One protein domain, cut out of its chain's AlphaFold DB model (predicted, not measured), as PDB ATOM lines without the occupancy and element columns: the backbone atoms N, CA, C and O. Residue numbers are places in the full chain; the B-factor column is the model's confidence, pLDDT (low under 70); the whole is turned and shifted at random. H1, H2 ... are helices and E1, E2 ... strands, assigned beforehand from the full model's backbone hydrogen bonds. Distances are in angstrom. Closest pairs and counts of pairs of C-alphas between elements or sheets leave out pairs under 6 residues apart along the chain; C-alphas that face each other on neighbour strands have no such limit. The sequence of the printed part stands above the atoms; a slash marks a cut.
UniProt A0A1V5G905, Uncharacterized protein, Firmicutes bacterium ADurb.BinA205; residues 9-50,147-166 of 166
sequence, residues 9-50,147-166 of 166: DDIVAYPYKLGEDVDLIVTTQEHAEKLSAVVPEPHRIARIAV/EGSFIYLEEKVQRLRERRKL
ATOM      1  N   ASP A   9      15.951  18.323 -10.034       89.62
ATOM      2  CA  ASP A   9      15.642  19.485 -10.869       89.62
ATOM      3  C   ASP A   9      15.222  19.069 -12.285       89.62
ATOM      4  O   ASP A   9      14.308  19.663 -12.853       89.62
ATOM      5  N   ASP A  10      15.801  17.987 -12.818       90.50
ATOM      6  CA  ASP A  10      15.392  17.412 -14.102       90.50
ATOM      7  C   ASP A  10      13.953  16.898 -14.080       90.50
ATOM      8  O   ASP A  10      13.213  17.120 -15.036       90.50
ATOM      9  N   ILE A  11      13.552  16.201 -13.013       91.69
ATOM     10  CA  ILE A  11      12.188  15.669 -12.880       91.69
ATOM     11  C   ILE A  11      11.190  16.787 -12.598       91.69
ATOM     12  O   ILE A  11      10.079  16.756 -13.119       91.69
ATOM     13  N   VAL A  12      11.569  17.790 -11.808       90.56
ATOM     14  CA  VAL A  12      10.711  18.952 -11.551       90.56
ATOM     15  C   VAL A  12      10.485  19.754 -12.835       90.56
ATOM     16  O   VAL A  12       9.355  20.155 -13.102       90.56
ATOM     17  N   ALA A  13      11.523  19.957 -13.652       91.81
ATOM     18  CA  ALA A  13      11.409  20.660 -14.930       91.81
ATOM     19  C   ALA A  13      10.701  19.823 -16.011       91.81
ATOM     20  O   ALA A  13       9.947  20.363 -16.821       91.81
ATOM     21  N   TYR A  14      10.925  18.506 -16.018       91.31
ATOM     22  CA  TYR A  14      10.428  17.588 -17.042       91.31
ATOM     23  C   TYR A  14       9.827  16.313 -16.415       91.31
ATOM     24  O   TYR A  14      10.425  15.237 -16.519       91.31
ATOM     25  N   PRO A  15       8.623  16.381 -15.808       87.69
ATOM     26  CA  PRO A  15       8.043  15.254 -15.065       87.69
ATOM     27  C   PRO A  15       7.832  13.985 -15.899       87.69
ATOM     28  O   PRO A  15       7.930  12.883 -15.372       87.69
ATOM     29  N   TYR A  16       7.625  14.129 -17.212       85.88
ATOM     30  CA  TYR A  16       7.478  13.017 -18.157       85.88
ATOM     31  C   TYR A  16       8.740  12.148 -18.300       85.88
ATOM     32  O   TYR A  16       8.663  11.052 -18.849       85.88
ATOM     33  N   LYS A  17       9.913  12.621 -17.843       87.19
ATOM     34  CA  LYS A  17      11.132  11.796 -17.771       87.19
ATOM     35  C   LYS A  17      10.982  10.663 -16.754       87.19
ATOM     36  O   LYS A  17      11.693   9.664 -16.852       87.19
ATOM     37  N   LEU A  18      10.090  10.819 -15.777       84.62
ATOM     38  CA  LEU A  18       9.746   9.754 -14.855       84.62
ATOM     39  C   LEU A  18       8.834   8.767 -15.596       84.62
ATOM     40  O   LEU A  18       7.704   9.105 -15.933       84.62
ATOM     41  N   GLY A  19       9.344   7.571 -15.893       75.06
ATOM     42  CA  GLY A  19       8.582   6.564 -16.635       75.06
ATOM     43  C   GLY A  19       7.241   6.238 -15.965       75.06
ATOM     44  O   GLY A  19       7.157   6.153 -14.738       75.06
ATOM     45  N   GLU A  20       6.199   6.023 -16.771       74.19
ATOM     46  CA  GLU A  20       4.845   5.713 -16.275       74.19
ATOM     47  C   GLU A  20       4.813   4.414 -15.436       74.19
ATOM     48  O   GLU A  20       4.051   4.302 -14.468       74.19
ATOM     49  N   ASP A  21       5.733   3.490 -15.732       79.56
ATOM     50  CA  ASP A  21       5.869   2.173 -15.098       79.56
ATOM     51  C   ASP A  21       6.708   2.170 -13.804       79.56
ATOM     52  O   ASP A  21       7.047   1.108 -13.274       79.56
ATOM     53  N   VAL A  22       7.082   3.338 -13.270       88.19
ATOM     54  CA  VAL A  22       7.832   3.410 -12.007       88.19
ATOM     55  C   VAL A  22       6.935   2.988 -10.842       88.19
ATOM     56  O   VAL A  22       5.977   3.685 -10.518       88.19
ATOM     57  N   ASP A  23       7.273   1.895 -10.154       89.56
ATOM     58  CA  ASP A  23       6.503   1.412  -8.991       89.56
ATOM     59  C   ASP A  23       6.809   2.160  -7.692       89.56
ATOM     60  O   ASP A  23       5.986   2.214  -6.774       89.56
ATOM     61  N   LEU A  24       8.038   2.665  -7.571       92.56
ATOM     62  CA  LEU A  24       8.580   3.209  -6.334       92.56
ATOM     63  C   LEU A  24       9.602   4.299  -6.641       92.56
ATOM     64  O   LEU A  24      10.577   4.067  -7.352       92.56
ATOM     65  N   ILE A  25       9.408   5.468  -6.042       93.75
ATOM     66  CA  ILE A  25      10.347   6.587  -6.099       93.75
ATOM     67  C   ILE A  25      10.966   6.720  -4.715       93.75
ATOM     68  O   ILE A  25      10.251   6.990  -3.756       93.75
ATOM     69  N   VAL A  26      12.277   6.543  -4.591       94.25
ATOM     70  CA  VAL A  26      12.984   6.690  -3.310       94.25
ATOM     71  C   VAL A  26      13.667   8.049  -3.278       94.25
ATOM     72  O   VAL A  26      14.424   8.382  -4.185       94.25
ATOM     73  N   THR A  27      13.389   8.849  -2.251       93.81
ATOM     74  CA  THR A  27      13.925  10.212  -2.153       93.81
ATOM     75  C   THR A  27      13.975  10.705  -0.709       93.81
ATOM     76  O   THR A  27      13.276  10.183   0.162       93.81
ATOM     77  N   THR A  28      14.798  11.716  -0.433       91.06
ATOM     78  CA  THR A  28      14.892  12.307   0.909       91.06
ATOM     79  C   THR A  28      13.617  13.063   1.274       91.06
ATOM     80  O   THR A  28      12.867  13.496   0.399       91.06
ATOM     81  N   GLN A  29      13.368  13.260   2.572       86.25
ATOM     82  CA  GLN A  29      12.187  13.994   3.041       86.25
ATOM     83  C   GLN A  29      12.043  15.381   2.391       86.25
ATOM     84  O   GLN A  29      10.961  15.716   1.918       86.25
ATOM     85  N   GLU A  30      13.129  16.150   2.301       84.31
ATOM     86  CA  GLU A  30      13.107  17.486   1.690       84.31
ATOM     87  C   GLU A  30      12.770  17.444   0.190       84.31
ATOM     88  O   GLU A  30      12.027  18.278  -0.323       84.31
ATOM     89  N   HIS A  31      13.285  16.453  -0.537       90.62
ATOM     90  CA  HIS A  31      13.011  16.307  -1.966       90.62
ATOM     91  C   HIS A  31      11.612  15.743  -2.242       90.62
ATOM     92  O   HIS A  31      11.019  16.042  -3.279       90.62
ATOM     93  N   ALA A  32      11.055  14.957  -1.317       91.44
ATOM     94  CA  ALA A  32       9.721  14.381  -1.448       91.44
ATOM     95  C   ALA A  32       8.624  15.446  -1.550       91.44
ATOM     96  O   ALA A  32       7.667  15.255  -2.298       91.44
ATOM     97  N   GLU A  33       8.758  16.556  -0.823       88.50
ATOM     98  CA  GLU A  33       7.798  17.663  -0.877       88.50
ATOM     99  C   GLU A  33       7.750  18.271  -2.280       88.50
ATOM    100  O   GLU A  33       6.678  18.361  -2.878       88.50
ATOM    101  N   LYS A  34       8.919  18.561  -2.862       89.56
ATOM    102  CA  LYS A  34       9.039  19.075  -4.233       89.56
ATOM    103  C   LYS A  34       8.490  18.086  -5.268       89.56
ATOM    104  O   LYS A  34       7.748  18.482  -6.160       89.56
ATOM    105  N   LEU A  35       8.798  16.794  -5.123       91.00
ATOM    106  CA  LEU A  35       8.326  15.755  -6.046       91.00
ATOM    107  C   LEU A  35       6.815  15.523  -5.970       91.00
ATOM    108  O   LEU A  35       6.184  15.263  -6.991       91.00
ATOM    109  N   SER A  36       6.215  15.635  -4.784       90.00
ATOM    110  CA  SER A  36       4.777  15.398  -4.608       90.00
ATOM    111  C   SER A  36       3.887  16.361  -5.401       90.00
ATOM    112  O   SER A  36       2.740  16.022  -5.678       90.00
ATOM    113  N   ALA A  37       4.419  17.521  -5.799       87.38
ATOM    114  CA  ALA A  37       3.715  18.502  -6.619       87.38
ATOM    115  C   ALA A  37       3.705  18.169  -8.123       87.38
ATOM    116  O   ALA A  37       2.889  18.721  -8.855       87.38
ATOM    117  N   VAL A  38       4.607  17.298  -8.589       88.19
ATOM    118  CA  VAL A  38       4.798  17.007 -10.025       88.19
ATOM    119  C   VAL A  38       4.555  15.544 -10.392       88.19
ATOM    120  O   VAL A  38       4.281  15.241 -11.550       88.19
ATOM    121  N   VAL A  39       4.642  14.627  -9.425       86.56
ATOM    122  CA  VAL A  39       4.419  13.195  -9.652       86.56
ATOM    123  C   VAL A  39       2.913  12.883  -9.610       86.56
ATOM    124  O   VAL A  39       2.278  13.181  -8.597       86.56
ATOM    125  N   PRO A  40       2.341  12.217 -10.635       80.06
ATOM    126  CA  PRO A  40       0.904  11.918 -10.706       80.06
ATOM    127  C   PRO A  40       0.377  11.070  -9.543       80.06
ATOM    128  O   PRO A  40      -0.766  11.211  -9.118       80.06
ATOM    129  N   GLU A  41       1.224  10.188  -9.008       85.69
ATOM    130  CA  GLU A  41       0.884   9.260  -7.935       85.69
ATOM    131  C   GLU A  41       1.830   9.416  -6.729       85.69
ATOM    132  O   GLU A  41       2.746   8.611  -6.535       85.69
ATOM    133  N   PRO A  42       1.610  10.420  -5.856       84.44
ATOM    134  CA  PRO A  42       2.515  10.722  -4.742       84.44
ATOM    135  C   PRO A  42       2.712   9.569  -3.747       84.44
ATOM    136  O   PRO A  42       3.719   9.519  -3.048       84.44
ATOM    137  N   HIS A  43       1.782   8.611  -3.683       85.94
ATOM    138  CA  HIS A  43       1.894   7.429  -2.822       85.94
ATOM    139  C   HIS A  43       3.048   6.485  -3.231       85.94
ATOM    140  O   HIS A  43       3.558   5.721  -2.397       85.94
ATOM    141  N   ARG A  44       3.508   6.573  -4.489       89.25
ATOM    142  CA  ARG A  44       4.705   5.881  -4.989       89.25
ATOM    143  C   ARG A  44       5.996   6.462  -4.410       89.25
ATOM    144  O   ARG A  44       7.024   5.793  -4.428       89.25
ATOM    145  N   ILE A  45       5.954   7.660  -3.825       93.12
ATOM    146  CA  ILE A  45       7.108   8.276  -3.167       93.12
ATOM    147  C   ILE A  45       7.339   7.600  -1.811       93.12
ATOM    148  O   ILE A  45       6.474   7.559  -0.935       93.12
ATOM    149  N   ALA A  46       8.520   7.026  -1.636       94.44
ATOM    150  CA  ALA A  46       9.074   6.587  -0.370       94.44
ATOM    151  C   ALA A  46      10.040   7.654   0.138       94.44
ATOM    152  O   ALA A  46      11.056   7.951  -0.492       94.44
ATOM    153  N   ARG A  47       9.687   8.236   1.285       94.50
ATOM    154  CA  ARG A  47      10.501   9.236   1.968       94.50
ATOM    155  C   ARG A  47      11.519   8.512   2.828       94.50
ATOM    156  O   ARG A  47      11.128   7.671   3.632       94.50
ATOM    157  N   ILE A  48      12.785   8.857   2.658       94.31
ATOM    158  CA  ILE A  48      13.867   8.339   3.483       94.31
ATOM    159  C   ILE A  48      14.520   9.462   4.273       94.31
ATOM    160  O   ILE A  48      14.710  10.577   3.773       94.31
ATOM    161  N   ALA A  49      14.883   9.155   5.507       92.00
ATOM    162  CA  ALA A  49      15.859   9.921   6.248       92.00
ATOM    163  C   ALA A  49      17.258   9.345   5.997       92.00
ATOM    164  O   ALA A  49      17.460   8.170   5.671       92.00
ATOM    165  N   VAL A  50      18.234  10.240   6.073       90.69
ATOM    166  CA  VAL A  50      19.645   9.918   5.908       90.69
ATOM    167  C   VAL A  50      20.397  10.426   7.121       90.69
ATOM    168  O   VAL A  50      20.068  11.472   7.679       90.69
ATOM    169  N   GLU A 147      18.343   3.429   9.718       91.94
ATOM    170  CA  GLU A 147      17.877   2.051   9.880       91.94
ATOM    171  C   GLU A 147      16.349   1.920   9.783       91.94
ATOM    172  O   GLU A 147      15.850   0.983   9.160       91.94
ATOM    173  N   GLY A 148      15.598   2.895  10.303       93.50
ATOM    174  CA  GLY A 148      14.140   2.912  10.211       93.50
ATOM    175  C   GLY A 148      13.660   3.094   8.774       93.50
ATOM    176  O   GLY A 148      12.785   2.357   8.313       93.50
ATOM    177  N   SER A 149      14.269   4.021   8.029       95.00
ATOM    178  CA  SER A 149      13.969   4.189   6.600       95.00
ATOM    179  C   SER A 149      14.365   2.971   5.770       95.00
ATOM    180  O   SER A 149      13.688   2.662   4.790       95.00
ATOM    181  N   PHE A 150      15.436   2.268   6.145       94.31
ATOM    182  CA  PHE A 150      15.858   1.048   5.463       94.31
ATOM    183  C   PHE A 150      14.820  -0.070   5.625       94.31
ATOM    184  O   PHE A 150      14.339  -0.587   4.619       94.31
ATOM    185  N   ILE A 151      14.388  -0.355   6.859       95.25
ATOM    186  CA  ILE A 151      13.330  -1.343   7.145       95.25
ATOM    187  C   ILE A 151      12.038  -0.980   6.398       95.25
ATOM    188  O   ILE A 151      11.438  -1.819   5.725       95.25
ATOM    189  N   TYR A 152      11.633   0.294   6.451       94.81
ATOM    190  CA  TYR A 152      10.461   0.788   5.725       94.81
ATOM    191  C   TYR A 152      10.554   0.536   4.210       94.81
ATOM    192  O   TYR A 152       9.576   0.114   3.582       94.81
ATOM    193  N   LEU A 153      11.720   0.789   3.609       94.19
ATOM    194  CA  LEU A 153      11.945   0.525   2.191       94.19
ATOM    195  C   LEU A 153      11.885  -0.967   1.869       94.19
ATOM    196  O   LEU A 153      11.252  -1.332   0.876       94.19
ATOM    197  N   GLU A 154      12.502  -1.820   2.687       94.44
ATOM    198  CA  GLU A 154      12.469  -3.274   2.495       94.44
ATOM    199  C   GLU A 154      11.032  -3.805   2.493       94.44
ATOM    200  O   GLU A 154      10.639  -4.516   1.564       94.44
ATOM    201  N   GLU A 155      10.206  -3.388   3.456       94.25
ATOM    202  CA  GLU A 155       8.791  -3.763   3.500       94.25
ATOM    203  C   GLU A 155       8.024  -3.288   2.260       94.25
ATOM    204  O   GLU A 155       7.207  -4.027   1.698       94.25
ATOM    205  N   LYS A 156       8.270  -2.051   1.807       92.81
ATOM    206  CA  LYS A 156       7.577  -1.481   0.644       92.81
ATOM    207  C   LYS A 156       7.959  -2.216  -0.643       92.81
ATOM    208  O   LYS A 156       7.077  -2.545  -1.437       92.81
ATOM    209  N   VAL A 157       9.240  -2.546  -0.817       93.06
ATOM    210  CA  VAL A 157       9.729  -3.363  -1.938       93.06
ATOM    211  C   VAL A 157       9.141  -4.774  -1.883       93.06
ATOM    212  O   VAL A 157       8.701  -5.290  -2.912       93.06
ATOM    213  N   GLN A 158       9.077  -5.391  -0.703       93.00
ATOM    214  CA  GLN A 158       8.514  -6.729  -0.539       93.00
ATOM    215  C   GLN A 158       7.025  -6.775  -0.921       93.00
ATOM    216  O   GLN A 158       6.624  -7.625  -1.717       93.00
ATOM    217  N   ARG A 159       6.221  -5.800  -0.473       91.88
ATOM    218  CA  ARG A 159       4.798  -5.690  -0.856       91.88
ATOM    219  C   ARG A 159       4.607  -5.512  -2.364       91.88
ATOM    220  O   ARG A 159       3.674  -6.072  -2.936       91.88
ATOM    221  N   LEU A 160       5.477  -4.745  -3.026       90.94
ATOM    222  CA  LEU A 160       5.436  -4.582  -4.484       90.94
ATOM    223  C   LEU A 160       5.775  -5.888  -5.215       90.94
ATOM    224  O   LEU A 160       5.126  -6.230  -6.202       90.94
ATOM    225  N   ARG A 161       6.754  -6.649  -4.710       88.81
ATOM    226  CA  ARG A 161       7.109  -7.967  -5.259       88.81
ATOM    227  C   ARG A 161       5.968  -8.971  -5.136       88.81
ATOM    228  O   ARG A 161       5.748  -9.732  -6.070       88.81
ATOM    229  N   GLU A 162       5.256  -8.977  -4.014       91.44
ATOM    230  CA  GLU A 162       4.102  -9.857  -3.798       91.44
ATOM    231  C   GLU A 162       2.944  -9.516  -4.738       91.44
ATOM    232  O   GLU A 162       2.375 -10.413  -5.351       91.44
ATOM    233  N   ARG A 163       2.658  -8.223  -4.937       86.31
ATOM    234  CA  ARG A 163       1.618  -7.759  -5.869       86.31
ATOM    235  C   ARG A 163       1.893  -8.104  -7.331       86.31
ATOM    236  O   ARG A 163       0.944  -8.286  -8.073       86.31
ATOM    237  N   ARG A 164       3.165  -8.176  -7.739       77.25
ATOM    238  CA  ARG A 164       3.582  -8.531  -9.111       77.25
ATOM    239  C   ARG A 164       3.664 -10.039  -9.372       77.25
ATOM    240  O   ARG A 164       3.843 -10.440 -10.516       77.25
ATOM    241  N   LYS A 165       3.645 -10.863  -8.318       62.97
ATOM    242  CA  LYS A 165       3.634 -12.335  -8.414       62.97
ATOM    243  C   LYS A 165       2.214 -12.922  -8.436       62.97
ATOM    244  O   LYS A 165       2.085 -14.138  -8.576       62.97
ATOM    245  N   LEU A 166       1.200 -12.074  -8.273       45.41
ATOM    246  CA  LEU A 166      -0.214 -12.335  -8.555       45.41
ATOM    247  C   LEU A 166      -0.536 -11.838  -9.968       45.41
ATOM    248  O   LEU A 166      -1.401 -12.473 -10.606       45.41
TER     249      LEU A 166
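What this domain is: This is residues 9 to 50 and 147 to 166 of the 166 residues of an uncharacterized protein of Firmicutes bacterium ADurb.BinA205 (UniProt A0A1V5G905). A small parallel sheet of two strands, E1 and E2, stands in the middle, with short helix H2 packed on one side and long helix H3 on the other; residues 161 to 166 stick out. The 62 printed residues run H1, E1, H2, E2, H3, mixed helices and strands. The whole is only just compact, close to loose, with radius of gyration of the C-alphas 12.4 A, and flat, 33 by 29 by 14 A.

Where its parts are: Find C-alpha 9 at (15.642, 19.485, -10.869); there H1, residues 9 to 13, begins, 6.0 A long. E1 is residues 25 to 28, 10.1 A; H2, 29 to 36, 10.7 A; E2, 45 to 48, 9.5 A; H3, 147 to 164, 26.0 A, ending at C-alpha (3.582, -8.531, -9.111).

How they stand to each other: H1 and H2 only just touch, with 3 pairs of C-alphas within 8 A, the closest Val 12 and Leu 35, 6.8 A. E1, H2, E2 form a strand-helix-strand unit, parallel neighbours with a helix between, its crossover right-handed; N 46 and O 25 are within hydrogen-bond range, 2.7 A. The closest C-alphas of H2 and E2 are Gln 29 and Arg 47, 5.2 A; of E2 and H3, Ile 48 and Ser 149, 5.2 A. H2 and H3 are apart. Every O i to N i+4 pair is within range in H1 and H3, 2 of 4 in H2.

The domain as a whole: Residues 51 to 146 are cut out; C-alphas 50 and 147 are 9.0 A apart. H1 to E1 is a long link. Residues 165 to 166 have pLDDT under 70.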